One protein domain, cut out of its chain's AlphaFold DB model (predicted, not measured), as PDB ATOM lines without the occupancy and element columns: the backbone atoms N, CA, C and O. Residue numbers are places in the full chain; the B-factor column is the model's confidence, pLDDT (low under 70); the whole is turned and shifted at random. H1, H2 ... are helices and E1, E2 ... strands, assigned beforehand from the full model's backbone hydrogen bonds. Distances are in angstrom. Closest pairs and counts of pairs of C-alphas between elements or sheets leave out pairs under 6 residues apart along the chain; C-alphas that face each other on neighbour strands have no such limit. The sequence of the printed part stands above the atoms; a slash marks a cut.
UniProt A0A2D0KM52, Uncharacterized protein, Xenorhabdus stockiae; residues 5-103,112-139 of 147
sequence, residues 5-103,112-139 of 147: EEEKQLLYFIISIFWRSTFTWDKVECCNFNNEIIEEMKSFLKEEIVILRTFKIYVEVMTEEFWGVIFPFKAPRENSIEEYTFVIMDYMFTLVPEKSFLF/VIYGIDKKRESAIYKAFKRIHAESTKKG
ATOM      1  N   GLU A   5     -19.336  28.816  -0.507       82.00
ATOM      2  CA  GLU A   5     -18.289  29.401  -1.353       82.00
ATOM      3  C   GLU A   5     -18.698  29.412  -2.833       82.00
ATOM      4  O   GLU A   5     -18.516  30.416  -3.516       82.00
ATOM      5  N   GLU A   6     -19.331  28.341  -3.314       82.69
ATOM      6  CA  GLU A   6     -19.862  28.263  -4.679       82.69
ATOM      7  C   GLU A   6     -20.966  29.304  -4.908       82.69
ATOM      8  O   GLU A   6     -21.005  29.956  -5.948       82.69
ATOM      9  N   GLU A   7     -21.834  29.523  -3.918       81.69
ATOM     10  CA  GLU A   7     -22.867  30.560  -3.975       81.69
ATOM     11  C   GLU A   7     -22.257  31.970  -4.012       81.69
ATOM     12  O   GLU A   7     -22.727  32.828  -4.761       81.69
ATOM     13  N   LYS A   8     -21.167  32.208  -3.270       85.25
ATOM     14  CA  LYS A   8     -20.422  33.474  -3.329       85.25
ATOM     15  C   LYS A   8     -19.800  33.692  -4.711       85.25
ATOM     16  O   LYS A   8     -19.890  34.795  -5.248       85.25
ATOM     17  N   GLN A   9     -19.199  32.657  -5.296       89.94
ATOM     18  CA  GLN A   9     -18.618  32.711  -6.641       89.94
ATOM     19  C   GLN A   9     -19.687  32.947  -7.708       89.94
ATOM     20  O   GLN A   9     -19.504  33.789  -8.590       89.94
ATOM     21  N   LEU A  10     -20.827  32.262  -7.598       90.25
ATOM     22  CA  LEU A  10     -21.974  32.463  -8.472       90.25
ATOM     23  C   LEU A  10     -22.498  33.898  -8.362       90.25
ATOM     24  O   LEU A  10     -22.708  34.555  -9.380       90.25
ATOM     25  N   LEU A  11     -22.657  34.417  -7.143       92.00
ATOM     26  CA  LEU A  11     -23.090  35.792  -6.929       92.00
ATOM     27  C   LEU A  11     -22.093  36.786  -7.535       92.00
ATOM     28  O   LEU A  11     -22.500  37.660  -8.294       92.00
ATOM     29  N   TYR A  12     -20.790  36.619  -7.289       94.44
ATOM     30  CA  TYR A  12     -19.742  37.434  -7.913       94.44
ATOM     31  C   TYR A  12     -19.827  37.416  -9.440       94.44
ATOM     32  O   TYR A  12     -19.810  38.470 -10.080       94.44
ATOM     33  N   PHE A  13     -19.991  36.231 -10.028       94.88
ATOM     34  CA  PHE A  13     -20.173  36.079 -11.462       94.88
ATOM     35  C   PHE A  13     -21.390  36.870 -11.962       94.88
ATOM     36  O   PHE A  13     -21.243  37.709 -12.854       94.88
ATOM     37  N   ILE A  14     -22.558  36.688 -11.345       95.31
ATOM     38  CA  ILE A  14     -23.806  37.365 -11.724       95.31
ATOM     39  C   ILE A  14     -23.668  38.888 -11.617       95.31
ATOM     40  O   ILE A  14     -23.980  39.606 -12.572       95.31
ATOM     41  N   ILE A  15     -23.154  39.395 -10.491       95.94
ATOM     42  CA  ILE A  15     -22.965  40.837 -10.284       95.94
ATOM     43  C   ILE A  15     -21.985  41.409 -11.304       95.94
ATOM     44  O   ILE A  15     -22.224  42.488 -11.843       95.94
ATOM     45  N   SER A  16     -20.917  40.681 -11.636       96.25
ATOM     46  CA  SER A  16     -19.944  41.140 -12.631       96.25
ATOM     47  C   SER A  16     -20.560  41.296 -14.027       96.25
ATOM     48  O   SER A  16     -20.190  42.211 -14.762       96.25
ATOM     49  N   ILE A  17     -21.517  40.434 -14.395       95.12
ATOM     50  CA  ILE A  17     -22.239  40.516 -15.670       95.12
ATOM     51  C   ILE A  17     -23.172  41.731 -15.678       95.12
ATOM     52  O   ILE A  17     -23.106  42.533 -16.611       95.12
ATOM     53  N   PHE A  18     -23.978  41.926 -14.629       95.38
ATOM     54  CA  PHE A  18     -24.855  43.096 -14.542       95.38
ATOM     55  C   PHE A  18     -24.071  44.408 -14.499       95.38
ATOM     56  O   PHE A  18     -24.389  45.330 -15.248       95.38
ATOM     57  N   TRP A  19     -22.996  44.480 -13.714       95.12
ATOM     58  CA  TRP A  19     -22.142  45.662 -13.673       95.12
ATOM     59  C   TRP A  19     -21.544  45.983 -15.047       95.12
ATOM     60  O   TRP A  19     -21.570  47.136 -15.469       95.12
ATOM     61  N   ARG A  20     -21.084  44.980 -15.809       92.31
ATOM     62  CA  ARG A  20     -20.599  45.201 -17.182       92.31
ATOM     63  C   ARG A  20     -21.673  45.731 -18.132       92.31
ATOM     64  O   ARG A  20     -21.336  46.442 -19.075       92.31
ATOM     65  N   SER A  21     -22.948  45.444 -17.881       91.81
ATOM     66  CA  SER A  21     -24.045  45.993 -18.688       91.81
ATOM     67  C   SER A  21     -24.348  47.472 -18.421       91.81
ATOM     68  O   SER A  21     -25.157  48.056 -19.132       91.81
ATOM     69  N   THR A  22     -23.680  48.091 -17.438       91.94
ATOM     70  CA  THR A  22     -23.714  49.551 -17.209       91.94
ATOM     71  C   THR A  22     -22.840  50.333 -18.196       91.94
ATOM     72  O   THR A  22     -22.906  51.561 -18.243       91.94
ATOM     73  N   PHE A  23     -21.984  49.651 -18.961       88.44
ATOM     74  CA  PHE A  23     -21.158  50.286 -19.980       88.44
ATOM     75  C   PHE A  23     -21.890  50.328 -21.318       88.44
ATOM     76  O   PHE A  23     -22.690  49.453 -21.647       88.44
ATOM     77  N   THR A  24     -21.575  51.337 -22.124       81.62
ATOM     78  CA  THR A  24     -21.980  51.361 -23.529       81.62
ATOM     79  C   THR A  24     -21.058  50.441 -24.323       81.62
ATOM     80  O   THR A  24     -19.850  50.670 -24.364       81.62
ATOM     81  N   TRP A  25     -21.632  49.422 -24.956       76.00
ATOM     82  CA  TRP A  25     -20.936  48.530 -25.882       76.00
ATOM     83  C   TRP A  25     -21.491  48.728 -27.290       76.00
ATOM     84  O   TRP A  25     -22.656  49.094 -27.464       76.00
ATOM     85  N   ASP A  26     -20.681  48.457 -28.310       74.81
ATOM     86  CA  ASP A  26     -21.167  48.481 -29.687       74.81
ATOM     87  C   ASP A  26     -22.301  47.460 -29.856       74.81
ATOM     88  O   ASP A  26     -22.122  46.270 -29.608       74.81
ATOM     89  N   LYS A  27     -23.471  47.933 -30.307       70.88
ATOM     90  CA  LYS A  27     -24.680  47.135 -30.609       70.88
ATOM     91  C   LYS A  27     -25.417  46.520 -29.410       70.88
ATOM     92  O   LYS A  27     -26.434  45.867 -29.637       70.88
ATOM     93  N   VAL A  28     -24.987  46.767 -28.170       69.19
ATOM     94  CA  VAL A  28     -25.712  46.339 -26.960       69.19
ATOM     95  C   VAL A  28     -26.205  47.567 -26.206       69.19
ATOM     96  O   VAL A  28     -25.439  48.479 -25.895       69.19
ATOM     97  N   GLU A  29     -27.505  47.600 -25.927       74.75
ATOM     98  CA  GLU A  29     -28.100  48.687 -25.160       74.75
ATOM     99  C   GLU A  29     -27.611  48.638 -23.707       74.75
ATOM    100  O   GLU A  29     -27.636  47.594 -23.056       74.75
ATOM    101  N   CYS A  30     -27.155  49.783 -23.205       84.06
ATOM    102  CA  CYS A  30     -26.743  49.938 -21.817       84.06
ATOM    103  C   CYS A  30     -27.950  49.772 -20.884       84.06
ATOM    104  O   CYS A  30     -28.980  50.433 -21.053       84.06
ATOM    105  N   CYS A  31     -27.809  48.936 -19.858       86.38
ATOM    106  CA  CYS A  31     -28.793  48.837 -18.791       86.38
ATOM    107  C   CYS A  31     -28.665  50.058 -17.873       86.38
ATOM    108  O   CYS A  31     -27.696  50.209 -17.128       86.38
ATOM    109  N   ASN A  32     -29.671  50.933 -17.905       86.94
ATOM    110  CA  ASN A  32     -29.712  52.155 -17.100       86.94
ATOM    111  C   ASN A  32     -30.188  51.874 -15.664       86.94
ATOM    112  O   ASN A  32     -31.293  52.252 -15.283       86.94
ATOM    113  N   PHE A  33     -29.358  51.198 -14.865       88.00
ATOM    114  CA  PHE A  33     -29.648  50.967 -13.448       88.00
ATOM    115  C   PHE A  33     -29.680  52.275 -12.646       88.00
ATOM    116  O   PHE A  33     -29.031  53.263 -12.988       88.00
ATOM    117  N   ASN A  34     -30.370  52.254 -11.503       89.38
ATOM    118  CA  ASN A  34     -30.246  53.317 -10.509       89.38
ATOM    119  C   ASN A  34     -28.791  53.402  -9.998       89.38
ATOM    120  O   ASN A  34     -28.180  52.373  -9.710       89.38
ATOM    121  N   ASN A  35     -28.260  54.615  -9.824       91.62
ATOM    122  CA  ASN A  35     -26.918  54.850  -9.280       91.62
ATOM    123  C   ASN A  35     -26.667  54.126  -7.944       91.62
ATOM    124  O   ASN A  35     -25.563  53.634  -7.736       91.62
ATOM    125  N   GLU A  36     -27.675  54.012  -7.070       92.75
ATOM    126  CA  GLU A  36     -27.568  53.260  -5.805       92.75
ATOM    127  C   GLU A  36     -27.174  51.792  -6.050       92.75
ATOM    128  O   GLU A  36     -26.287  51.265  -5.381       92.75
ATOM    129  N   ILE A  37     -27.784  51.158  -7.058       93.38
ATOM    130  CA  ILE A  37     -27.501  49.773  -7.456       93.38
ATOM    131  C   ILE A  37     -26.090  49.664  -8.037       93.38
ATOM    132  O   ILE A  37     -25.349  48.748  -7.690       93.38
ATOM    133  N   ILE A  38     -25.695  50.605  -8.900       95.06
ATOM    134  CA  ILE A  38     -24.376  50.598  -9.551       95.06
ATOM    135  C   ILE A  38     -23.253  50.702  -8.516       95.06
ATOM    136  O   ILE A  38     -22.274  49.955  -8.592       95.06
ATOM    137  N   GLU A  39     -23.375  51.618  -7.557       96.56
ATOM    138  CA  GLU A  39     -22.368  51.777  -6.508       96.56
ATOM    139  C   GLU A  39     -22.321  50.558  -5.584       96.56
ATOM    140  O   GLU A  39     -21.231  50.090  -5.253       96.56
ATOM    141  N   GLU A  40     -23.469  49.959  -5.257       94.94
ATOM    142  CA  GLU A  40     -23.496  48.722  -4.477       94.94
ATOM    143  C   GLU A  40     -22.812  47.554  -5.210       94.94
ATOM    144  O   GLU A  40     -22.004  46.843  -4.609       94.94
ATOM    145  N   MET A  41     -23.048  47.388  -6.517       96.19
ATOM    146  CA  MET A  41     -22.337  46.391  -7.329       96.19
ATOM    147  C   MET A  41     -20.823  46.610  -7.297       96.19
ATOM    148  O   MET A  41     -20.068  45.656  -7.116       96.19
ATOM    149  N   LYS A  42     -20.364  47.859  -7.459       97.00
ATOM    150  CA  LYS A  42     -18.933  48.194  -7.430       97.00
ATOM    151  C   LYS A  42     -18.306  47.849  -6.085       97.00
ATOM    152  O   LYS A  42     -17.253  47.215  -6.069       97.00
ATOM    153  N   SER A  43     -18.934  48.246  -4.979       96.69
ATOM    154  CA  SER A  43     -18.428  47.938  -3.640       96.69
ATOM    155  C   SER A  43     -18.405  46.434  -3.379       96.69
ATOM    156  O   SER A  43     -17.439  45.933  -2.808       96.69
ATOM    157  N   PHE A  44     -19.409  45.687  -3.848       95.00
ATOM    158  CA  PHE A  44     -19.411  44.228  -3.735       95.00
ATOM    159  C   PHE A  44     -18.270  43.584  -4.538       95.00
ATOM    160  O   PHE A  44     -17.536  42.754  -4.009       95.00
ATOM    161  N   LEU A  45     -18.064  43.998  -5.793       95.75
ATOM    162  CA  LEU A  45     -17.005  43.463  -6.663       95.75
ATOM    163  C   LEU A  45     -15.588  43.805  -6.181       95.75
ATOM    164  O   LEU A  45     -14.645  43.090  -6.506       95.75
ATOM    165  N   LYS A  46     -15.432  44.883  -5.408       95.81
ATOM    166  CA  LYS A  46     -14.179  45.249  -4.730       95.81
ATOM    167  C   LYS A  46     -14.009  44.591  -3.359       95.81
ATOM    168  O   LYS A  46     -13.043  44.897  -2.669       95.81
ATOM    169  N   GLU A  47     -14.947  43.736  -2.954       93.19
ATOM    170  CA  GLU A  47     -14.981  43.090  -1.637       93.19
ATOM    171  C   GLU A  47     -15.096  44.076  -0.452       93.19
ATOM    172  O   GLU A  47     -14.816  43.724   0.691       93.19
ATOM    173  N   GLU A  48     -15.553  45.313  -0.696       93.94
ATOM    174  CA  GLU A  48     -15.797  46.328   0.345       93.94
ATOM    175  C   GLU A  48     -17.057  46.003   1.165       93.94
ATOM    176  O   GLU A  48     -17.175  46.386   2.332       93.94
ATOM    177  N   ILE A  49     -18.008  45.291   0.554       89.75
ATOM    178  CA  ILE A  49     -19.238  44.811   1.184       89.75
ATOM    179  C   ILE A  49     -19.498  43.350   0.814       89.75
ATOM    180  O   ILE A  49     -19.081  42.870  -0.235       89.75
ATOM    181  N   VAL A  50     -20.254  42.659   1.667       85.38
ATOM    182  CA  VAL A  50     -20.664  41.256   1.456       85.38
ATOM    183  C   VAL A  50     -22.181  41.059   1.432       85.38
ATOM    184  O   VAL A  50     -22.642  39.966   1.117       85.38
ATOM    185  N   ILE A  51     -22.953  42.091   1.785       86.06
ATOM    186  CA  ILE A  51     -24.421  42.058   1.833       86.06
ATOM    187  C   ILE A  51     -24.960  43.095   0.856       86.06
ATOM    188  O   ILE A  51     -24.716  44.288   1.037       86.06
ATOM    189  N   LEU A  52     -25.740  42.626  -0.113       88.19
ATOM    190  CA  LEU A  52     -26.501  43.448  -1.049       88.19
ATOM    191  C   LEU A  52     -27.852  43.856  -0.441       88.19
ATOM    192  O   LEU A  52     -28.598  43.021   0.090       88.19
ATOM    193  N   ARG A  53     -28.163  45.150  -0.504       87.44
ATOM    194  CA  ARG A  53     -29.364  45.771   0.061       87.44
ATOM    195  C   ARG A  53     -30.272  46.320  -1.027       87.44
ATOM    196  O   ARG A  53     -31.468  46.118  -0.959       87.44
ATOM    197  N   THR A  54     -29.725  46.971  -2.044       89.06
ATOM    198  CA  THR A  54     -30.522  47.724  -3.025       89.06
ATOM    199  C   THR A  54     -31.236  46.839  -4.049       89.06
ATOM    200  O   THR A  54     -32.163  47.299  -4.721       89.06
ATOM    201  N   PHE A  55     -30.856  45.565  -4.157       89.62
ATOM    202  CA  PHE A  55     -31.481  44.591  -5.049       89.62
ATOM    203  C   PHE A  55     -31.322  43.152  -4.537       89.62
ATOM    204  O   PHE A  55     -30.522  42.867  -3.643       89.62
ATOM    205  N   LYS A  56     -32.080  42.231  -5.142       88.25
ATOM    206  CA  LYS A  56     -31.903  40.777  -5.004       88.25
ATOM    207  C   LYS A  56     -31.714  40.133  -6.369       88.25
ATOM    208  O   LYS A  56     -32.151  40.679  -7.384       88.25
ATOM    209  N   ILE A  57     -31.087  38.963  -6.366       90.81
ATOM    210  CA  ILE A  57     -30.918  38.132  -7.551       90.81
ATOM    211  C   ILE A  57     -31.889  36.957  -7.488       90.81
ATOM    212  O   ILE A  57     -31.920  36.224  -6.503       90.81
ATOM    213  N   TYR A  58     -32.641  36.755  -8.561       88.19
ATOM    214  CA  TYR A  58     -33.425  35.554  -8.799       88.19
ATOM    215  C   TYR A  58     -32.709  34.686  -9.821       88.19
ATOM    216  O   TYR A  58     -32.269  35.182 -10.857       88.19
ATOM    217  N   VAL A  59     -32.592  33.401  -9.513       88.88
ATOM    218  CA  VAL A  59     -32.047  32.385 -10.408       88.88
ATOM    219  C   VAL A  59     -33.162  31.412 -10.721       88.88
ATOM    220  O   VAL A  59     -33.688  30.731  -9.839       88.88
ATOM    221  N   GLU A  60     -33.531  31.362 -11.987       87.69
ATOM    222  CA  GLU A  60     -34.632  30.552 -12.472       87.69
ATOM    223  C   GLU A  60     -34.098  29.530 -13.465       87.69
ATOM    224  O   GLU A  60     -33.327  29.874 -14.359       87.69
ATOM    225  N   VAL A  61     -34.494  28.270 -13.292       84.81
ATOM    226  CA  VAL A  61     -34.183  27.215 -14.262       84.81
ATOM    227  C   VAL A  61     -35.341  27.132 -15.245       84.81
ATOM    228  O   VAL A  61     -36.482  26.892 -14.841       84.81
ATOM    229  N   MET A  62     -35.050  27.355 -16.522       80.38
ATOM    230  CA  MET A  62     -36.003  27.200 -17.611       80.38
ATOM    231  C   MET A  62     -36.391  25.725 -17.752       80.38
ATOM    232  O   MET A  62     -35.558  24.827 -17.646       80.38
ATOM    233  N   THR A  63     -37.682  25.463 -17.940       78.38
ATOM    234  CA  THR A  63     -38.218  24.114 -18.150       78.38
ATOM    235  C   THR A  63     -38.051  23.620 -19.586       78.38
ATOM    236  O   THR A  63     -37.956  22.413 -19.806       78.38
ATOM    237  N   GLU A  64     -38.014  24.532 -20.555       79.19
ATOM    238  CA  GLU A  64     -37.629  24.273 -21.935       79.19
ATOM    239  C   GLU A  64     -36.117  24.403 -22.105       79.19
ATOM    240  O   GLU A  64     -35.500  25.358 -21.636       79.19
ATOM    241  N   GLU A  65     -35.544  23.448 -22.833       77.12
ATOM    242  CA  GLU A  65     -34.117  23.402 -23.126       77.12
ATOM    243  C   GLU A  65     -33.696  24.613 -23.979       77.12
ATOM    244  O   GLU A  65     -34.219  24.858 -25.076       77.12
ATOM    245  N   PHE A  66     -32.742  25.383 -23.465       77.12
ATOM    246  CA  PHE A  66     -32.245  26.614 -24.050       77.12
ATOM    247  C   PHE A  66     -30.732  26.543 -24.252       77.12
ATOM    248  O   PHE A  66     -29.933  26.649 -23.327       77.12
ATOM    249  N   TRP A  67     -30.315  26.441 -25.512       80.75
ATOM    250  CA  TRP A  67     -28.905  26.387 -25.900       80.75
ATOM    251  C   TRP A  67     -28.430  27.748 -26.410       80.75
ATOM    252  O   TRP A  67     -28.230  27.941 -27.610       80.75
ATOM    253  N   GLY A  68     -28.300  28.729 -25.516       82.75
ATOM    254  CA  GLY A  68     -27.890  30.074 -25.911       82.75
ATOM    255  C   GLY A  68     -27.498  30.988 -24.758       82.75
ATOM    256  O   GLY A  68     -27.550  30.616 -23.587       82.75
ATOM    257  N   VAL A  69     -27.125  32.215 -25.116       85.75
ATOM    258  CA  VAL A  69     -26.853  33.306 -24.177       85.75
ATOM    259  C   VAL A  69     -27.691  34.513 -24.577       85.75
ATOM    260  O   VAL A  69     -27.785  34.852 -25.757       85.75
ATOM    261  N   ILE A  70     -28.300  35.163 -23.590       85.75
ATOM    262  CA  ILE A  70     -28.966  36.454 -23.748       85.75
ATOM    263  C   ILE A  70     -28.237  37.441 -22.846       85.75
ATOM    264  O   ILE A  70     -28.212  37.254 -21.630       85.75
ATOM    265  N   PHE A  71     -27.646  38.478 -23.442       86.56
ATOM    266  CA  PHE A  71     -27.010  39.565 -22.698       86.56
ATOM    267  C   PHE A  71     -28.016  40.298 -21.808       86.56
ATOM    268  O   PHE A  71     -29.206  40.292 -22.123       86.56
ATOM    269  N   PRO A  72     -27.561  40.945 -20.719       90.88
ATOM    270  CA  PRO A  72     -28.439  41.708 -19.847       90.88
ATOM    271  C   PRO A  72     -29.328  42.675 -20.625       90.88
ATOM    272  O   PRO A  72     -28.844  43.485 -21.409       90.88
ATOM    273  N   PHE A  73     -30.629  42.583 -20.385       86.44
ATOM    274  CA  PHE A  73     -31.628  43.465 -20.965       86.44
ATOM    275  C   PHE A  73     -32.658  43.849 -19.908       86.44
ATOM    276  O   PHE A  73     -32.866  43.144 -18.915       86.44
ATOM    277  N   LYS A  74     -33.339  44.970 -20.140       86.69
ATOM    278  CA  LYS A  74     -34.460  45.398 -19.307       86.69
ATOM    279  C   LYS A  74     -35.698  44.564 -19.636       86.69
ATOM    280  O   LYS A  74     -36.236  44.648 -20.741       86.69
ATOM    281  N   ALA A  75     -36.159  43.773 -18.677       79.38
ATOM    282  CA  ALA A  75     -37.367  42.974 -18.801       79.38
ATOM    283  C   ALA A  75     -38.588  43.784 -18.318       79.38
ATOM    284  O   ALA A  75     -38.565  44.335 -17.214       79.38
ATOM    285  N   PRO A  76     -39.668  43.876 -19.112       67.19
ATOM    286  CA  PRO A  76     -40.898  44.513 -18.663       67.19
ATOM    287  C   PRO A  76     -41.628  43.602 -17.667       67.19
ATOM    288  O   PRO A  76     -42.000  42.481 -18.016       67.19
ATOM    289  N   ARG A  77     -41.876  44.085 -16.443       67.31
ATOM    290  CA  ARG A  77     -42.777  43.430 -15.484       67.31
ATOM    291  C   ARG A  77     -44.148  44.106 -15.483       67.31
ATOM    292  O   ARG A  77     -44.267  45.309 -15.726       67.31
ATOM    293  N   GLU A  78     -45.189  43.342 -15.155       58.56
ATOM    294  CA  GLU A  78     -46.473  43.913 -14.739       58.56
ATOM    295  C   GLU A  78     -46.224  44.906 -13.578       58.56
ATOM    296  O   GLU A  78     -45.439  44.620 -12.673       58.56
ATOM    297  N   ASN A  79     -46.867  46.082 -13.623       60.97
ATOM    298  CA  ASN A  79     -46.760  47.193 -12.652       60.97
ATOM    299  C   ASN A  79     -45.573  48.172 -12.793       60.97
ATOM    300  O   ASN A  79     -45.258  48.877 -11.838       60.97
ATOM    301  N   SER A  80     -44.954  48.302 -13.974       63.41
ATOM    302  CA  SER A  80     -43.885  49.298 -14.245       63.41
ATOM    303  C   SER A  80     -42.608  49.128 -13.409       63.41
ATOM    304  O   SER A  80     -41.786  50.038 -13.331       63.41
ATOM    305  N   ILE A  81     -42.436  47.962 -12.790       70.56
ATOM    306  CA  ILE A  81     -41.205  47.588 -12.104       70.56
ATOM    307  C   ILE A  81     -40.142  47.278 -13.158       70.56
ATOM    308  O   ILE A  81     -40.371  46.485 -14.074       70.56
ATOM    309  N   GLU A  82     -38.975  47.899 -13.013       77.38
ATOM    310  CA  GLU A  82     -37.821  47.635 -13.864       77.38
ATOM    311  C   GLU A  82     -37.047  46.432 -13.331       77.38
ATOM    312  O   GLU A  82     -36.502  46.473 -12.228       77.38
ATOM    313  N   GLU A  83     -36.982  45.373 -14.128       87.19
ATOM    314  CA  GLU A  83     -36.126  44.224 -13.856       87.19
ATOM    315  C   GLU A  83     -35.087  44.087 -14.954       87.19
ATOM    316  O   GLU A  83     -35.306  44.484 -16.101       87.19
ATOM    317  N   TYR A  84     -33.955  43.497 -14.598       90.25
ATOM    318  CA  TYR A  84     -32.853  43.292 -15.524       90.25
ATOM    319  C   TYR A  84     -32.536  41.813 -15.558       90.25
ATOM    320  O   TYR A  84     -32.319  41.207 -14.511       90.25
ATOM    321  N   THR A  85     -32.520  41.231 -16.748       91.00
ATOM    322  CA  THR A  85     -32.390  39.786 -16.914       91.00
ATOM    323  C   THR A  85     -31.292  39.463 -17.907       91.00
ATOM    324  O   THR A  85     -31.177  40.123 -18.933       91.00
ATOM    325  N   PHE A  86     -30.519  38.421 -17.624       92.38
ATOM    326  CA  PHE A  86     -29.688  37.740 -18.613       92.38
ATOM    327  C   PHE A  86     -29.905  36.231 -18.519       92.38
ATOM    328  O   PHE A  86     -30.409  35.728 -17.513       92.38
ATOM    329  N   VAL A  87     -29.548  35.510 -19.577       91.31
ATOM    330  CA  VAL A  87     -29.731  34.057 -19.659       91.31
ATOM    331  C   VAL A  87     -28.439  33.414 -20.128       91.31
ATOM    332  O   VAL A  87     -27.814  33.905 -21.067       91.31
ATOM    333  N   ILE A  88     -28.042  32.325 -19.480       91.12
ATOM    334  CA  ILE A  88     -26.951  31.456 -19.916       91.12
ATOM    335  C   ILE A  88     -27.472  30.032 -19.841       91.12
ATOM    336  O   ILE A  88     -27.728  29.527 -18.748       91.12
ATOM    337  N   MET A  89     -27.584  29.381 -20.996       89.00
ATOM    338  CA  MET A  89     -28.177  28.049 -21.097       89.00
ATOM    339  C   MET A  89     -29.585  28.053 -20.472       89.00
ATOM    340  O   MET A  89     -30.318  29.031 -20.602       89.00
ATOM    341  N   ASP A  90     -29.942  27.024 -19.713       87.94
ATOM    342  CA  ASP A  90     -31.242  26.933 -19.044       87.94
ATOM    343  C   ASP A  90     -31.365  27.842 -17.807       87.94
ATOM    344  O   ASP A  90     -32.367  27.786 -17.100       87.94
ATOM    345  N   TYR A  91     -30.359  28.668 -17.499       89.69
ATOM    346  CA  TYR A  91     -30.362  29.520 -16.315       89.69
ATOM    347  C   TYR A  91     -30.674  30.966 -16.669       89.69
ATOM    348  O   TYR A  91     -29.924  31.645 -17.374       89.69
ATOM    349  N   MET A  92     -31.764  31.456 -16.098       90.56
ATOM    350  CA  MET A  92     -32.158  32.850 -16.135       90.56
ATOM    351  C   MET A  92     -31.772  33.535 -14.826       90.56
ATOM    352  O   MET A  92     -32.119  33.083 -13.737       90.56
ATOM    353  N   PHE A  93     -31.095  34.671 -14.946       92.88
ATOM    354  CA  PHE A  93     -30.645  35.484 -13.828       92.88
ATOM    355  C   PHE A  93     -31.337  36.833 -13.892       92.88
ATOM    356  O   PHE A  93     -31.178  37.564 -14.869       92.88
ATOM    357  N   THR A  94     -32.084  37.177 -12.849       91.38
ATOM    358  CA  THR A  94     -32.847  38.421 -12.789       91.38
ATOM    359  C   THR A  94     -32.435  39.249 -11.584       91.38
ATOM    360  O   THR A  94     -32.555  38.808 -10.445       91.38
ATOM    361  N   LEU A  95     -32.021  40.487 -11.830       92.44
ATOM    362  CA  LEU A  95     -31.881  41.511 -10.810       92.44
ATOM    363  C   LEU A  95     -33.217  42.226 -10.614       92.44
ATOM    364  O   LEU A  95     -33.763  42.818 -11.550       92.44
ATOM    365  N   VAL A  96     -33.701  42.207  -9.372       87.75
ATOM    366  CA  VAL A  96     -34.924  42.897  -8.956       87.75
ATOM    367  C   VAL A  96     -34.570  43.943  -7.894       87.75
ATOM    368  O   VAL A  96     -34.068  43.573  -6.827       87.75
ATOM    369  N   PRO A  97     -34.807  45.244  -8.149       86.56
ATOM    370  CA  PRO A  97     -34.572  46.299  -7.163       86.56
ATOM    371  C   PRO A  97     -35.431  46.118  -5.904       86.56
ATOM    372  O   PRO A  97     -36.607  45.777  -6.012       86.56
ATOM    373  N   GLU A  98     -34.892  46.435  -4.721       76.06
ATOM    374  CA  GLU A  98     -35.562  46.179  -3.431       76.06
ATOM    375  C   GLU A  98     -36.917  46.880  -3.290       76.06
ATOM    376  O   GLU A  98     -37.886  46.318  -2.784       76.06
ATOM    377  N   LYS A  99     -37.025  48.083  -3.855       70.31
ATOM    378  CA  LYS A  99     -38.259  48.885  -3.869       70.31
ATOM    379  C   LYS A  99     -39.393  48.251  -4.697       70.31
ATOM    380  O   LYS A  99     -40.497  48.784  -4.711       70.31
ATOM    381  N   SER A 100     -39.128  47.140  -5.382       66.75
ATOM    382  CA  SER A 100     -40.055  46.475  -6.301       66.75
ATOM    383  C   SER A 100     -40.702  45.208  -5.734       66.75
ATOM    384  O   SER A 100     -41.459  44.534  -6.437       66.75
ATOM    385  N   PHE A 101     -40.411  44.848  -4.484       62.91
ATOM    386  CA  PHE A 101     -41.001  43.672  -3.848       62.91
ATOM    387  C   PHE A 101     -42.408  43.967  -3.309       62.91
ATOM    388  O   PHE A 101     -42.602  44.889  -2.524       62.91
ATOM    389  N   LEU A 102     -43.389  43.144  -3.700       53.47
ATOM    390  CA  LEU A 102     -44.717  43.070  -3.064       53.47
ATOM    391  C   LEU A 102     -44.805  41.951  -2.009       53.47
ATOM    392  O   LEU A 102     -45.842  41.786  -1.374       53.47
ATOM    393  N   PHE A 103     -43.746  41.155  -1.837       46.53
ATOM    394  CA  PHE A 103     -43.734  40.043  -0.892       46.53
ATOM    395  C   PHE A 103     -43.190  40.488   0.467       46.53
ATOM    396  O   PHE A 103     -42.037  40.895   0.588       46.53
ATOM    397  N   VAL A 112     -29.564  35.555  -3.054       79.62
ATOM    398  CA  VAL A 112     -29.977  34.754  -4.205       79.62
ATOM    399  C   VAL A 112     -31.248  33.984  -3.861       79.62
ATOM    400  O   VAL A 112     -31.340  33.351  -2.811       79.62
ATOM    401  N   ILE A 113     -32.241  34.050  -4.743       81.94
ATOM    402  CA  ILE A 113     -33.521  33.355  -4.615       81.94
ATOM    403  C   ILE A 113     -33.667  32.414  -5.808       81.94
ATOM    404  O   ILE A 113     -33.631  32.853  -6.952       81.94
ATOM    405  N   TYR A 114     -33.845  31.121  -5.546       81.00
ATOM    406  CA  TYR A 114     -34.011  30.110  -6.590       81.00
ATOM    407  C   TYR A 114     -35.497  29.838  -6.840       81.00
ATOM    408  O   TYR A 114     -36.259  29.676  -5.883       81.00
ATOM    409  N   GLY A 115     -35.919  29.767  -8.103       78.00
ATOM    410  CA  GLY A 115     -37.330  29.578  -8.455       78.00
ATOM    411  C   GLY A 115     -37.578  29.045  -9.866       78.00
ATOM    412  O   GLY A 115     -36.648  28.751 -10.610       78.00
ATOM    413  N   ILE A 116     -38.859  28.892 -10.214       72.75
ATOM    414  CA  ILE A 116     -39.330  28.554 -11.566       72.75
ATOM    415  C   ILE A 116     -40.550  29.435 -11.876       72.75
ATOM    416  O   ILE A 116     -41.596  29.261 -11.246       72.75
ATOM    417  N   ASP A 117     -40.453  30.330 -12.865       71.50
ATOM    418  CA  ASP A 117     -41.586  31.096 -13.411       71.50
ATOM    419  C   ASP A 117     -41.837  30.754 -14.890       71.50
ATOM    420  O   ASP A 117     -41.243  31.310 -15.818       71.50
ATOM    421  N   LYS A 118     -42.813  29.866 -15.117       70.19
ATOM    422  CA  LYS A 118     -43.199  29.401 -16.460       70.19
ATOM    423  C   LYS A 118     -43.736  30.508 -17.373       70.19
ATOM    424  O   LYS A 118     -43.640  30.400 -18.599       70.19
ATOM    425  N   LYS A 119     -44.357  31.557 -16.812       69.75
ATOM    426  CA  LYS A 119     -44.899  32.663 -17.620       69.75
ATOM    427  C   LYS A 119     -43.757  33.510 -18.169       69.75
ATOM    428  O   LYS A 119     -43.759  33.836 -19.357       69.75
ATOM    429  N   ARG A 120     -42.782  33.825 -17.312       69.12
ATOM    430  CA  ARG A 120     -41.580  34.583 -17.671       69.12
ATOM    431  C   ARG A 120     -40.719  33.829 -18.678       69.12
ATOM    432  O   ARG A 120     -40.329  34.392 -19.701       69.12
ATOM    433  N   GLU A 121     -40.516  32.539 -18.438       71.25
ATOM    434  CA  GLU A 121     -39.806  31.632 -19.337       71.25
ATOM    435  C   GLU A 121     -40.383  31.661 -20.761       71.25
ATOM    436  O   GLU A 121     -39.665  31.918 -21.730       71.25
ATOM    437  N   SER A 122     -41.707  31.508 -20.893       74.75
ATOM    438  CA  SER A 122     -42.391  31.541 -22.193       74.75
ATOM    439  C   SER A 122     -42.177  32.857 -22.950       74.75
ATOM    440  O   SER A 122     -42.102  32.861 -24.181       74.75
ATOM    441  N   ALA A 123     -42.121  33.990 -22.245       74.19
ATOM    442  CA  ALA A 123     -41.905  35.297 -22.863       74.19
ATOM    443  C   ALA A 123     -40.473  35.437 -23.403       74.19
ATOM    444  O   ALA A 123     -40.278  35.907 -24.528       74.19
ATOM    445  N   ILE A 124     -39.486  34.975 -22.636       71.12
ATOM    446  CA  ILE A 124     -38.066  35.036 -22.999       71.12
ATOM    447  C   ILE A 124     -37.750  34.091 -24.147       71.12
ATOM    448  O   ILE A 124     -37.121  34.506 -25.121       71.12
ATOM    449  N   TYR A 125     -38.259  32.862 -24.099       72.12
ATOM    450  CA  TYR A 125     -38.086  31.905 -25.185       72.12
ATOM    451  C   TYR A 125     -38.636  32.446 -26.515       72.12
ATOM    452  O   TYR A 125     -37.967  32.391 -27.550       72.12
ATOM    453  N   LYS A 126     -39.825  33.070 -26.491       76.50
ATOM    454  CA  LYS A 126     -40.403  33.741 -27.670       76.50
ATOM    455  C   LYS A 126     -39.537  34.900 -28.162       76.50
ATOM    456  O   LYS A 126     -39.341  35.032 -29.372       76.50
ATOM    457  N   ALA A 127     -39.024  35.733 -27.254       72.19
ATOM    458  CA  ALA A 127     -38.149  36.849 -27.605       72.19
ATOM    459  C   ALA A 127     -36.853  36.358 -28.270       72.19
ATOM    460  O   ALA A 127     -36.487  36.867 -29.331       72.19
ATOM    461  N   PHE A 128     -36.226  35.320 -27.715       72.19
ATOM    462  CA  PHE A 128     -35.042  34.694 -28.291       72.19
ATOM    463  C   PHE A 128     -35.316  34.104 -29.674       72.19
ATOM    464  O   PHE A 128     -34.611  34.435 -30.622       72.19
ATOM    465  N   LYS A 129     -36.361  33.278 -29.833       75.19
ATOM    466  CA  LYS A 129     -36.700  32.677 -31.135       75.19
ATOM    467  C   LYS A 129     -36.930  33.733 -32.212       75.19
ATOM    468  O   LYS A 129     -36.515  33.528 -33.351       75.19
ATOM    469  N   ARG A 130     -37.546  34.865 -31.856       76.69
ATOM    470  CA  ARG A 130     -37.711  36.008 -32.762       76.69
ATOM    471  C   ARG A 130     -36.357  36.600 -33.165       76.69
ATOM    472  O   ARG A 130     -36.094  36.686 -34.360       76.69
ATOM    473  N   ILE A 131     -35.504  36.952 -32.201       70.88
ATOM    474  CA  ILE A 131     -34.174  37.537 -32.463       70.88
ATOM    475  C   ILE A 131     -33.313  36.579 -33.295       70.88
ATOM    476  O   ILE A 131     -32.717  36.985 -34.290       70.88
ATOM    477  N   HIS A 132     -33.301  35.293 -32.941       68.88
ATOM    478  CA  HIS A 132     -32.590  34.257 -33.680       68.88
ATOM    479  C   HIS A 132     -33.093  34.163 -35.125       68.88
ATOM    480  O   HIS A 132     -32.298  34.232 -36.056       68.88
ATOM    481  N   ALA A 133     -34.410  34.066 -35.340       72.00
ATOM    482  CA  ALA A 133     -34.983  33.999 -36.684       72.00
ATOM    483  C   ALA A 133     -34.706  35.264 -37.517       72.00
ATOM    484  O   ALA A 133     -34.504  35.172 -38.727       72.00
ATOM    485  N   GLU A 134     -34.694  36.443 -36.893       70.06
ATOM    486  CA  GLU A 134     -34.310  37.700 -37.542       70.06
ATOM    487  C   GLU A 134     -32.823  37.723 -37.917       70.06
ATOM    488  O   GLU A 134     -32.488  38.178 -39.011       70.06
ATOM    489  N   SER A 135     -31.951  37.191 -37.058       61.28
ATOM    490  CA  SER A 135     -30.521  37.023 -37.338       61.28
ATOM    491  C   SER A 135     -30.295  36.089 -38.532       61.28
ATOM    492  O   SER A 135     -29.663  36.482 -39.513       61.28
ATOM    493  N   THR A 136     -30.932  34.909 -38.534       60.66
ATOM    494  CA  THR A 136     -30.841  33.937 -39.639       60.66
ATOM    495  C   THR A 136     -31.361  34.503 -40.966       60.66
ATOM    496  O   THR A 136     -30.848  34.166 -42.027       60.66
ATOM    497  N   LYS A 137     -32.375  35.383 -40.940       61.81
ATOM    498  CA  LYS A 137     -32.909  36.032 -42.152       61.81
ATOM    499  C   LYS A 137     -32.021  37.155 -42.690       61.81
ATOM    500  O   LYS A 137     -32.088  37.439 -43.882       61.81
ATOM    501  N   LYS A 138     -31.248  37.824 -41.830       56.72
ATOM    502  CA  LYS A 138     -30.364  38.935 -42.221       56.72
ATOM    503  C   LYS A 138     -28.994  38.460 -42.706       56.72
ATOM    504  O   LYS A 138     -28.423  39.113 -43.572       56.72
ATOM    505  N   GLY A 139     -28.475  37.353 -42.176       49.88
ATOM    506  CA  GLY A 139     -27.164  36.814 -42.536       49.88
ATOM    507  C   GLY A 139     -27.267  35.579 -43.419       49.88
ATOM    508  O   GLY A 139     -27.191  34.476 -42.909       49.88
TER     509      GLY A 139
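Overview. This is residues 5 to 103 and 112 to 139 of the 147 residues of an uncharacterized protein of Xenorhabdus stockiae (UniProt A0A2D0KM52). A strongly twisted sheet of five strands has a helix across each face: H1 on one face, with H2 folding back beside it, and H3, the longest helix, on the other. The far end of H3, residues 133 to 138, sticks out with Gly 139. The 127 printed residues hold three named helices and five named strands in the order H1 H2 E1 E2 E3 E4 E5 H3. The sheet is mixed, ordered E2 E3 E4 E1 E5, and the class is mixed, helices and strands. The whole is compact, with a radius of gyration of the C-alphas of 14.9 A and spans of 47 by 34 by 33 A.

Arrangement. E2, residues 69 to 76, E3, residues 82 to 88, and E4, residues 91 to 97, form a meander, each strand the antiparallel neighbour of the one before. E2 and E3 are a hairpin, with N 75 and O 83 2.8 A apart, within hydrogen-bond range; E3 and E4 are another, with N 95 and O 84 at 2.8 A. E2 bends by 72 degrees at residue 72. E1, residues 55 to 61, is the antiparallel neighbour of E4, with N 58 and O 94 at 2.8 A, and E1 to E4 form a Greek key, a meander of three strands whose last pairs with the strand before it. E5, residues 112 to 115, an edge strand, is parallel to E1, with N 59 and O 113 at 2.8 A. H1, residues 5 to 20, is on the sheet at a height of 9.4 A, over E4 and only just over E3 and E1, with 3 C-alphas falling on each; it runs across the strands, at 69 degrees to E4 on the local plane. H2, residues 35 to 45, only grazes the sheet with residues 36 to 41. H1, with residues 12 to 19 alone, touches H2, opposite ways at a steep tilt of 44 degrees, as a helical hairpin; their closest C-alphas, of Ile 15 and Met 41, are 6.3 A apart. H3, residues 118 to 138, is on the opposite face from H1, which gives three layers, helices on both faces of a sheet. Its height is 10.9 A, over E3 and only just over E2, with 3 C-alphas falling on E2, and it runs across the strands. The closest C-alphas of E2 and H3, Ile 70 and Phe 128, are 7.8 A apart. H3 is apart from H1 and H2. In H1, H2 and H3 every O i to N i+4 pair is within hydrogen-bond range.

Along the chain. E3 measures 20.4 A from first to last C-alpha, E1 19.9 A, E4 19.6 A, E2 18.8 A and E5 9.9 A. H3 measures 30.3 A, H1 22.5 A and H2 15.3 A. H1 begins at C-alpha 5, (-18.289, 29.401, -1.353), and H3 ends at C-alpha 138, (-30.364, 38.935, -42.221).

Size, cuts and confidence. The C-alphas farthest apart, of Glu 48 and Lys 137, are 47.0 A apart. Residues 104 to 111 are not printed, and C-alphas 103 and 112 are 15.1 A apart across the cut. The link from H1 to H2, residues 21 to 34, is long. Mean pLDDT of the printed part is 82.0; it is under 70 at residues 28, 76 to 80, 100 to 103, 119 to 120, 132 and 135 to 139.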